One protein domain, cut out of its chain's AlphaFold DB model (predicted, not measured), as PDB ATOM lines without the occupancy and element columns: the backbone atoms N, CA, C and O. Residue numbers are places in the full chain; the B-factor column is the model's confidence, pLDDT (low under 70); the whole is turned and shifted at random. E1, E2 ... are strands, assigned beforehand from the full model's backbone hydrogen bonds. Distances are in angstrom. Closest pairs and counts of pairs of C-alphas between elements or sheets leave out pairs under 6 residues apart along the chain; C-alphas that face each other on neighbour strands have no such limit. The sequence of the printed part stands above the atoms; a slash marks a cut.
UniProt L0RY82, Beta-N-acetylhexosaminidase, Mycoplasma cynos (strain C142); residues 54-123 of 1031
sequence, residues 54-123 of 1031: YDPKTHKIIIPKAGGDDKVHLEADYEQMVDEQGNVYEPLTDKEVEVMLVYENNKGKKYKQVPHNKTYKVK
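Overview. This is residues 54 to 123 of the 1031 residues of the protein "Beta-N-acetylhexosaminidase" of Mycoplasma cynos (strain C142) (UniProt L0RY82). There is little regular structure here: a small twisted antiparallel sheet is built on one long strand, E2, with E1 along one side, short E3 and E4 near opposite ends of the other, and loops beyond. The printed part has 70 residues, no named helix, and strands E1, E2, E3, E4 in chain order, holding 23 residues; the class is all strand. It is only just compact, close to loose: radius of gyration of the C-alphas 12.8 A, spans 40 by 28 by 16 A.

Along the chain. From C-alpha 95 at (142.774, 133.525, 91.565), E2 runs 28.3 A to residue 104. Find E1 at residues 71 to 76, 16.7 A, E3 at 110 to 112, and E4 at 120 to 123, ending at (137.471, 131.118, 91.036).

Arrangement. E1, E2, E3 form a meander, each strand the antiparallel neighbour of the one before. See N 73 and O 102, 2.8 A; N 111 and O 103, 2.7 A; for E4, antiparallel to E2, N 97 and O 122, 2.9 A.

Size, cuts and confidence. The printed part has no cut; E1 to E2 is a long link. Residues 66 to 67 and 111 to 119 are under pLDDT 70.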
ATOM      1  N   TYR A  54     134.549 124.052  90.180       91.94
ATOM      2  CA  TYR A  54     135.695 123.581  90.941       91.94
ATOM      3  C   TYR A  54     135.208 122.725  92.116       91.94
ATOM      4  O   TYR A  54     134.441 123.198  92.957       91.94
ATOM      5  N   ASP A  55     135.640 121.468  92.162       91.44
ATOM      6  CA  ASP A  55     135.432 120.566  93.290       91.44
ATOM      7  C   ASP A  55     136.651 120.617  94.231       91.44
ATOM      8  O   ASP A  55     137.707 120.065  93.898       91.44
ATOM      9  N   PRO A  56     136.521 121.227  95.424       87.50
ATOM     10  CA  PRO A  56     137.619 121.342  96.378       87.50
ATOM     11  C   PRO A  56     138.033 120.001  96.991       87.50
ATOM     12  O   PRO A  56     139.124 119.900  97.532       87.50
ATOM     13  N   LYS A  57     137.194 118.954  96.933       89.31
ATOM     14  CA  LYS A  57     137.548 117.641  97.501       89.31
ATOM     15  C   LYS A  57     138.497 116.864  96.604       89.31
ATOM     16  O   LYS A  57     139.320 116.096  97.092       89.31
ATOM     17  N   THR A  58     138.330 117.013  95.295       91.44
ATOM     18  CA  THR A  58     139.136 116.310  94.294       91.44
ATOM     19  C   THR A  58     140.206 117.204  93.673       91.44
ATOM     20  O   THR A  58     141.040 116.694  92.929       91.44
ATOM     21  N   HIS A  59     140.198 118.506  93.995       93.12
ATOM     22  CA  HIS A  59     140.991 119.558  93.355       93.12
ATOM     23  C   HIS A  59     140.868 119.500  91.829       93.12
ATOM     24  O   HIS A  59     141.866 119.466  91.108       93.12
ATOM     25  N   LYS A  60     139.627 119.439  91.330       94.31
ATOM     26  CA  LYS A  60     139.353 119.325  89.893       94.31
ATOM     27  C   LYS A  60     138.273 120.271  89.409       94.31
ATOM     28  O   LYS A  60     137.282 120.500  90.095       94.31
ATOM     29  N   ILE A  61     138.428 120.747  88.181       91.69
ATOM     30  CA  ILE A  61     137.323 121.291  87.396       91.69
ATOM     31  C   ILE A  61     136.598 120.118  86.740       91.69
ATOM     32  O   ILE A  61     137.205 119.300  86.048       91.69
ATOM     33  N   ILE A  62     135.290 120.023  86.970       85.19
ATOM     34  CA  ILE A  62     134.478 118.928  86.433       85.19
ATOM     35  C   ILE A  62     134.304 119.112  84.919       85.19
ATOM     36  O   ILE A  62     133.601 120.017  84.461       85.19
ATOM     37  N   ILE A  63     134.922 118.217  84.147       85.12
ATOM     38  CA  ILE A  63     134.797 118.135  82.685       85.12
ATOM     39  C   ILE A  63     133.601 117.229  82.340       85.12
ATOM     40  O   ILE A  63     133.472 116.144  82.920       85.12
ATOM     41  N   PRO A  64     132.701 117.630  81.420       80.25
ATOM     42  CA  PRO A  64     131.588 116.783  81.007       80.25
ATOM     43  C   PRO A  64     132.090 115.550  80.246       80.25
ATOM     44  O   PRO A  64     133.099 115.593  79.545       80.25
ATOM     45  N   LYS A  65     131.357 114.436  80.351       72.31
ATOM     46  CA  LYS A  65     131.632 113.251  79.529       72.31
ATOM     47  C   LYS A  65     131.212 113.526  78.083       72.31
ATOM     48  O   LYS A  65     130.084 113.958  77.856       72.31
ATOM     49  N   ALA A  66     132.094 113.242  77.130       68.12
ATOM     50  CA  ALA A  66     131.724 113.183  75.720       68.12
ATOM     51  C   ALA A  66     130.737 112.029  75.462       68.12
ATOM     52  O   ALA A  66     130.754 111.011  76.161       68.12
ATOM     53  N   GLY A  67     129.867 112.197  74.466       67.50
ATOM     54  CA  GLY A  67     129.054 111.107  73.930       67.50
ATOM     55  C   GLY A  67     129.837 110.304  72.887       67.50
ATOM     56  O   GLY A  67     130.580 110.882  72.102       67.50
ATOM     57  N   GLY A  68     129.652 108.981  72.846       74.25
ATOM     58  CA  GLY A  68     130.343 108.116  71.880       74.25
ATOM     59  C   GLY A  68     131.851 107.988  72.144       74.25
ATOM     60  O   GLY A  68     132.256 107.858  73.297       74.25
ATOM     61  N   ASP A  69     132.654 108.015  71.073       75.75
ATOM     62  CA  ASP A  69     134.128 107.894  71.094       75.75
ATOM     63  C   ASP A  69     134.859 109.253  71.156       75.75
ATOM     64  O   ASP A  69     136.090 109.311  71.063       75.75
ATOM     65  N   ASP A  70     134.120 110.355  71.269       76.19
ATOM     66  CA  ASP A  70     134.697 111.696  71.314       76.19
ATOM     67  C   ASP A  70     135.423 111.941  72.652       76.19
ATOM     68  O   ASP A  70     135.147 111.312  73.678       76.19
ATOM     69  N   LYS A  71     136.364 112.884  72.662       82.50
ATOM     70  CA  LYS A  71     137.074 113.348  73.860       82.50
ATOM     71  C   LYS A  71     136.723 114.802  74.138       82.50
ATOM     72  O   LYS A  71     136.486 115.580  73.217       82.50
ATOM     73  N   VAL A  72     136.732 115.176  75.413       82.56
ATOM     74  CA  VAL A  72     136.636 116.574  75.844       82.56
ATOM     75  C   VAL A  72     137.897 116.914  76.615       82.56
ATOM     76  O   VAL A  72     138.236 116.225  77.577       82.56
ATOM     77  N   HIS A  73     138.564 117.977  76.193       84.75
ATOM     78  CA  HIS A  73     139.729 118.544  76.856       84.75
ATOM     79  C   HIS A  73     139.372 119.899  77.446       84.75
ATOM     80  O   HIS A  73     138.532 120.621  76.900       84.75
ATOM     81  N   LEU A  74     140.031 120.245  78.543       89.06
ATOM     82  CA  LEU A  74     139.978 121.580  79.115       89.06
ATOM     83  C   LEU A  74     141.171 122.397  78.607       89.06
ATOM     84  O   LEU A  74     142.289 121.898  78.534       89.06
ATOM     85  N   GLU A  75     140.954 123.660  78.273       91.44
ATOM     86  CA  GLU A  75     142.035 124.627  78.072       91.44
ATOM     87  C   GLU A  75     141.845 125.786  79.052       91.44
ATOM     88  O   GLU A  75     140.708 126.106  79.416       91.44
ATOM     89  N   ALA A  76     142.950 126.379  79.504       91.88
ATOM     90  CA  ALA A  76     142.973 127.429  80.514       91.88
ATOM     91  C   ALA A  76     143.985 128.516  80.145       91.88
ATOM     92  O   ALA A  76     145.035 128.213  79.581       91.88
ATOM     93  N   ASP A  77     143.699 129.768  80.508       89.81
ATOM     94  CA  ASP A  77     144.628 130.885  80.276       89.81
ATOM     95  C   ASP A  77     145.862 130.840  81.198       89.81
ATOM     96  O   ASP A  77     146.872 131.483  80.916       89.81
ATOM     97  N   TYR A  78     145.795 130.030  82.259       91.44
ATOM     98  CA  TYR A  78     146.907 129.656  83.130       91.44
ATOM     99  C   TYR A  78     147.023 128.127  83.240       91.44
ATOM    100  O   TYR A  78     146.533 127.507  84.189       91.44
ATOM    101  N   GLU A  79     147.721 127.511  82.282       91.38
ATOM    102  CA  GLU A  79     147.986 126.058  82.256       91.38
ATOM    103  C   GLU A  79     148.770 125.580  83.502       91.38
ATOM    104  O   GLU A  79     148.705 124.413  83.886       91.38
ATOM    105  N   GLN A  80     149.480 126.489  84.180       92.44
ATOM    106  CA  GLN A  80     150.199 126.230  85.433       92.44
ATOM    107  C   GLN A  80     149.271 126.072  86.650       92.44
ATOM    108  O   GLN A  80     149.729 125.657  87.719       92.44
ATOM    109  N   MET A  81     147.986 126.412  86.505       92.69
ATOM    110  CA  MET A  81     146.952 126.229  87.525       92.69
ATOM    111  C   MET A  81     145.974 125.126  87.171       92.69
ATOM    112  O   MET A  81     145.577 124.372  88.050       92.69
ATOM    113  N   VAL A  82     145.562 125.047  85.909       94.56
ATOM    114  CA  VAL A  82     144.542 124.107  85.453       94.56
ATOM    115  C   VAL A  82     145.077 123.379  84.230       94.56
ATOM    116  O   VAL A  82     145.298 123.999  83.190       94.56
ATOM    117  N   ASP A  83     145.278 122.068  84.347       93.50
ATOM    118  CA  ASP A  83     145.710 121.255  83.209       93.50
ATOM    119  C   ASP A  83     144.544 120.752  82.343       93.50
ATOM    120  O   ASP A  83     143.363 120.926  82.655       93.50
ATOM    121  N   GLU A  84     144.887 120.094  81.234       92.06
ATOM    122  CA  GLU A  84     143.918 119.596  80.251       92.06
ATOM    123  C   GLU A  84     142.955 118.538  80.808       92.06
ATOM    124  O   GLU A  84     141.876 118.324  80.252       92.06
ATOM    125  N   GLN A  85     143.334 117.876  81.905       91.31
ATOM    126  CA  GLN A  85     142.523 116.876  82.597       91.31
ATOM    127  C   GLN A  85     141.674 117.496  83.716       91.31
ATOM    128  O   GLN A  85     140.977 116.774  84.438       91.31
ATOM    129  N   GLY A  86     141.726 118.822  83.862       92.38
ATOM    130  CA  GLY A  86     141.004 119.577  84.868       92.38
ATOM    131  C   GLY A  86     141.606 119.465  86.258       92.38
ATOM    132  O   GLY A  86     140.932 119.865  87.204       92.38
ATOM    133  N   ASN A  87     142.824 118.933  86.424       94.81
ATOM    134  CA  ASN A  87     143.483 118.972  87.727       94.81
ATOM    135  C   ASN A  87     143.842 120.423  88.058       94.81
ATOM    136  O   ASN A  87     144.348 121.157  87.208       94.81
ATOM    137  N   VAL A  88     143.573 120.817  89.299       95.56
ATOM    138  CA  VAL A  88     143.832 122.159  89.809       95.56
ATOM    139  C   VAL A  88     145.042 122.133  90.729       95.56
ATOM    140  O   VAL A  88     145.057 121.443  91.748       95.56
ATOM    141  N   TYR A  89     146.044 122.931  90.385       94.12
ATOM    142  CA  TYR A  89     147.206 123.221  91.209       94.12
ATOM    143  C   TYR A  89     146.948 124.526  91.955       94.12
ATOM    144  O   TYR A  89     146.946 125.600  91.355       94.12
ATOM    145  N   GLU A  90     146.691 124.423  93.259       92.00
ATOM    146  CA  GLU A  90     146.248 125.560  94.069       92.00
ATOM    147  C   GLU A  90     147.253 126.726  94.039       92.00
ATOM    148  O   GLU A  90     148.444 126.511  94.323       92.00
ATOM    149  N   PRO A  91     146.788 127.951  93.743       93.31
ATOM    150  CA  PRO A  91     147.605 129.151  93.834       93.31
ATOM    151  C   PRO A  91     147.870 129.543  95.291       93.31
ATOM    152  O   PRO A  91     147.204 129.072  96.215       93.31
ATOM    153  N   LEU A  92     148.833 130.434  95.524       93.38
ATOM    154  CA  LEU A  92     149.122 130.961  96.864       93.38
ATOM    155  C   LEU A  92     147.934 131.735  97.445       93.38
ATOM    156  O   LEU A  92     147.629 131.607  98.630       93.38
ATOM    157  N   THR A  93     147.239 132.494  96.601       92.12
ATOM    158  CA  THR A  93     146.064 133.303  96.943       92.12
ATOM    159  C   THR A  93     144.955 133.062  95.928       92.12
ATOM    160  O   THR A  93     145.236 132.630  94.812       92.12
ATOM    161  N   ASP A  94     143.705 133.355  96.297       91.38
ATOM    162  CA  ASP A  94     142.549 133.238  95.398       91.38
ATOM    163  C   ASP A  94     142.843 133.834  94.012       91.38
ATOM    164  O   ASP A  94     143.269 134.986  93.909       91.38
ATOM    165  N   LYS A  95     142.570 133.074  92.947       89.62
ATOM    166  CA  LYS A  95     142.774 133.525  91.565       89.62
ATOM    167  C   LYS A  95     141.605 133.114  90.680       89.62
ATOM    168  O   LYS A  95     141.023 132.043  90.838       89.62
ATOM    169  N   GLU A  96     141.238 134.000  89.765       89.69
ATOM    170  CA  GLU A  96     140.289 133.698  88.700       89.69
ATOM    171  C   GLU A  96     141.055 133.172  87.483       89.69
ATOM    172  O   GLU A  96     142.062 133.756  87.081       89.69
ATOM    173  N   VAL A  97     140.580 132.062  86.923       90.44
ATOM    174  CA  VAL A  97     141.135 131.420  85.726       90.44
ATOM    175  C   VAL A  97     140.045 131.368  84.665       90.44
ATOM    176  O   VAL A  97     138.899 131.021  84.968       90.44
ATOM    177  N   GLU A  98     140.387 131.702  83.424       90.44
ATOM    178  CA  GLU A  98     139.493 131.499  82.290       90.44
ATOM    179  C   GLU A  98     139.705 130.104  81.714       90.44
ATOM    180  O   GLU A  98     140.833 129.706  81.434       90.44
ATOM    181  N   VAL A  99     138.611 129.369  81.513       89.94
ATOM    182  CA  VAL A  99     138.627 128.015  80.962       89.94
ATOM    183  C   VAL A  99     137.646 127.850  79.807       89.94
ATOM    184  O   VAL A  99     136.622 128.540  79.706       89.94
ATOM    185  N   MET A 100     137.943 126.888  78.939       87.81
ATOM    186  CA  MET A 100     137.073 126.479  77.841       87.81
ATOM    187  C   MET A 100     137.183 124.981  77.555       87.81
ATOM    188  O   MET A 100     138.189 124.353  77.872       87.81
ATOM    189  N   LEU A 101     136.147 124.415  76.930       85.62
ATOM    190  CA  LEU A 101     136.161 123.029  76.463       85.62
ATOM    191  C   LEU A 101     136.512 122.955  74.981       85.62
ATOM    192  O   LEU A 101     135.955 123.687  74.155       85.62
ATOM    193  N   VAL A 102     137.368 121.997  74.650       82.56
ATOM    194  CA  VAL A 102     137.683 121.606  73.279       82.56
ATOM    195  C   VAL A 102     137.270 120.155  73.087       82.56
ATOM    196  O   VAL A 102     137.719 119.268  73.808       82.56
ATOM    197  N   TYR A 103     136.400 119.915  72.112       79.25
ATOM    198  CA  TYR A 103     135.940 118.578  71.762       79.25
ATOM    199  C   TYR A 103     136.845 118.022  70.673       79.25
ATOM    200  O   TYR A 103     137.202 118.733  69.741       79.25
ATOM    201  N   GLU A 104     137.219 116.759  70.760       81.19
ATOM    202  CA  GLU A 104     138.013 116.068  69.750       81.19
ATOM    203  C   GLU A 104     137.246 114.827  69.318       81.19
ATOM    204  O   GLU A 104     136.904 113.995  70.155       81.19
ATOM    205  N   ASN A 105     136.948 114.706  68.025       78.25
ATOM    206  CA  ASN A 105     136.256 113.520  67.536       78.25
ATOM    207  C   ASN A 105     137.190 112.305  67.441       78.25
ATOM    208  O   ASN A 105     138.414 112.417  67.520       78.25
ATOM    209  N   ASN A 106     136.618 111.138  67.158       76.38
ATOM    210  CA  ASN A 106     137.363 109.892  66.948       76.38
ATOM    211  C   ASN A 106     138.411 109.909  65.805       76.38
ATOM    212  O   ASN A 106     139.227 108.992  65.716       76.38
ATOM    213  N   LYS A 107     138.423 110.936  64.943       72.06
ATOM    214  CA  LYS A 107     139.437 111.162  63.894       72.06
ATOM    215  C   LYS A 107     140.523 112.164  64.313       72.06
ATOM    216  O   LYS A 107     141.338 112.544  63.479       72.06
ATOM    217  N   GLY A 108     140.522 112.623  65.565       70.75
ATOM    218  CA  GLY A 108     141.455 113.629  66.078       70.75
ATOM    219  C   GLY A 108     141.121 115.067  65.667       70.75
ATOM    220  O   GLY A 108     141.875 115.988  65.976       70.75
ATOM    221  N   LYS A 109     139.994 115.297  64.977       70.69
ATOM    222  CA  LYS A 109     139.572 116.639  64.568       70.69
ATOM    223  C   LYS A 109     138.967 117.363  65.763       70.69
ATOM    224  O   LYS A 109     138.020 116.876  66.383       70.69
ATOM    225  N   LYS A 110     139.510 118.541  66.062       71.31
ATOM    226  CA  LYS A 110     139.073 119.376  67.180       71.31
ATOM    227  C   LYS A 110     137.922 120.291  66.762       71.31
ATOM    228  O   LYS A 110     138.040 121.055  65.806       71.31
ATOM    229  N   TYR A 111     136.824 120.237  67.504       65.38
ATOM    230  CA  TYR A 111     135.648 121.086  67.376       65.38
ATOM    231  C   TYR A 111     135.509 121.934  68.633       65.38
ATOM    232  O   TYR A 111     135.611 121.454  69.761       65.38
ATOM    233  N   LYS A 112     135.281 123.226  68.437       63.12
ATOM    234  CA  LYS A 112     135.264 124.201  69.526       63.12
ATOM    235  C   LYS A 112     133.840 124.683  69.733       63.12
ATOM    236  O   LYS A 112     133.094 124.855  68.770       63.12
ATOM    237  N   GLN A 113     133.452 124.887  70.988       53.94
ATOM    238  CA  GLN A 113     132.130 125.410  71.305       53.94
ATOM    239  C   GLN A 113     132.048 126.862  70.804       53.94
ATOM    240  O   GLN A 113     132.716 127.744  71.332       53.94
ATOM    241  N   VAL A 114     131.259 127.111  69.757       54.28
ATOM    242  CA  VAL A 114     130.954 128.471  69.287       54.28
ATOM    243  C   VAL A 114     129.810 128.996  70.156       54.28
ATOM    244  O   VAL A 114     128.716 128.425  70.168       54.28
ATOM    245  N   PRO A 115     130.058 130.055  70.930       49.03
ATOM    246  CA  PRO A 115     129.601 131.357  70.465       49.03
ATOM    247  C   PRO A 115     130.681 132.424  70.642       49.03
ATOM    248  O   PRO A 115     131.566 132.286  71.481       49.03
ATOM    249  N   HIS A 116     130.596 133.503  69.858       47.59
ATOM    250  CA  HIS A 116     131.321 134.749  70.124       47.59
ATOM    251  C   HIS A 116     131.394 135.008  71.647       47.59
ATOM    252  O   HIS A 116     130.365 135.231  72.283       47.59
ATOM    253  N   ASN A 117     132.601 134.982  72.214       49.16
ATOM    254  CA  ASN A 117     132.945 135.580  73.511       49.16
ATOM    255  C   ASN A 117     132.542 134.867  74.819       49.16
ATOM    256  O   ASN A 117     132.522 135.535  75.851       49.16
ATOM    257  N   LYS A 118     132.251 133.557  74.855       58.31
ATOM    258  CA  LYS A 118     131.975 132.875  76.142       58.31
ATOM    259  C   LYS A 118     133.147 131.997  76.606       58.31
ATOM    260  O   LYS A 118     133.108 130.783  76.435       58.31
ATOM    261  N   THR A 119     134.183 132.605  77.191       66.81
ATOM    262  CA  THR A 119     135.082 131.906  78.130       66.81
ATOM    263  C   THR A 119     134.418 131.861  79.502       66.81
ATOM    264  O   THR A 119     133.669 132.769  79.874       66.81
ATOM    265  N   TYR A 120     134.634 130.778  80.247       83.62
ATOM    266  CA  TYR A 120     134.065 130.639  81.580       83.62
ATOM    267  C   TYR A 120     135.125 130.960  82.622       83.62
ATOM    268  O   TYR A 120     136.218 130.405  82.591       83.62
ATOM    269  N   LYS A 121     134.791 131.844  83.555       87.69
ATOM    270  CA  LYS A 121     135.658 132.193  84.677       87.69
ATOM    271  C   LYS A 121     135.400 131.250  85.842       87.69
ATOM    272  O   LYS A 121     134.247 131.009  86.203       87.69
ATOM    273  N   VAL A 122     136.470 130.728  86.427       90.56
ATOM    274  CA  VAL A 122     136.433 129.866  87.610       90.56
ATOM    275  C   VAL A 122     137.294 130.498  88.682       90.56
ATOM    276  O   VAL A 122     138.473 130.765  88.463       90.56
ATOM    277  N   LYS A 123     136.709 130.712  89.860       91.38
ATOM    278  CA  LYS A 123     137.471 131.118  91.036       91.38
ATOM    279  C   LYS A 123     138.118 129.884  91.661       91.38
ATOM    280  O   LYS A 123     137.412 128.992  92.126       91.38
TER     281      LYS A 123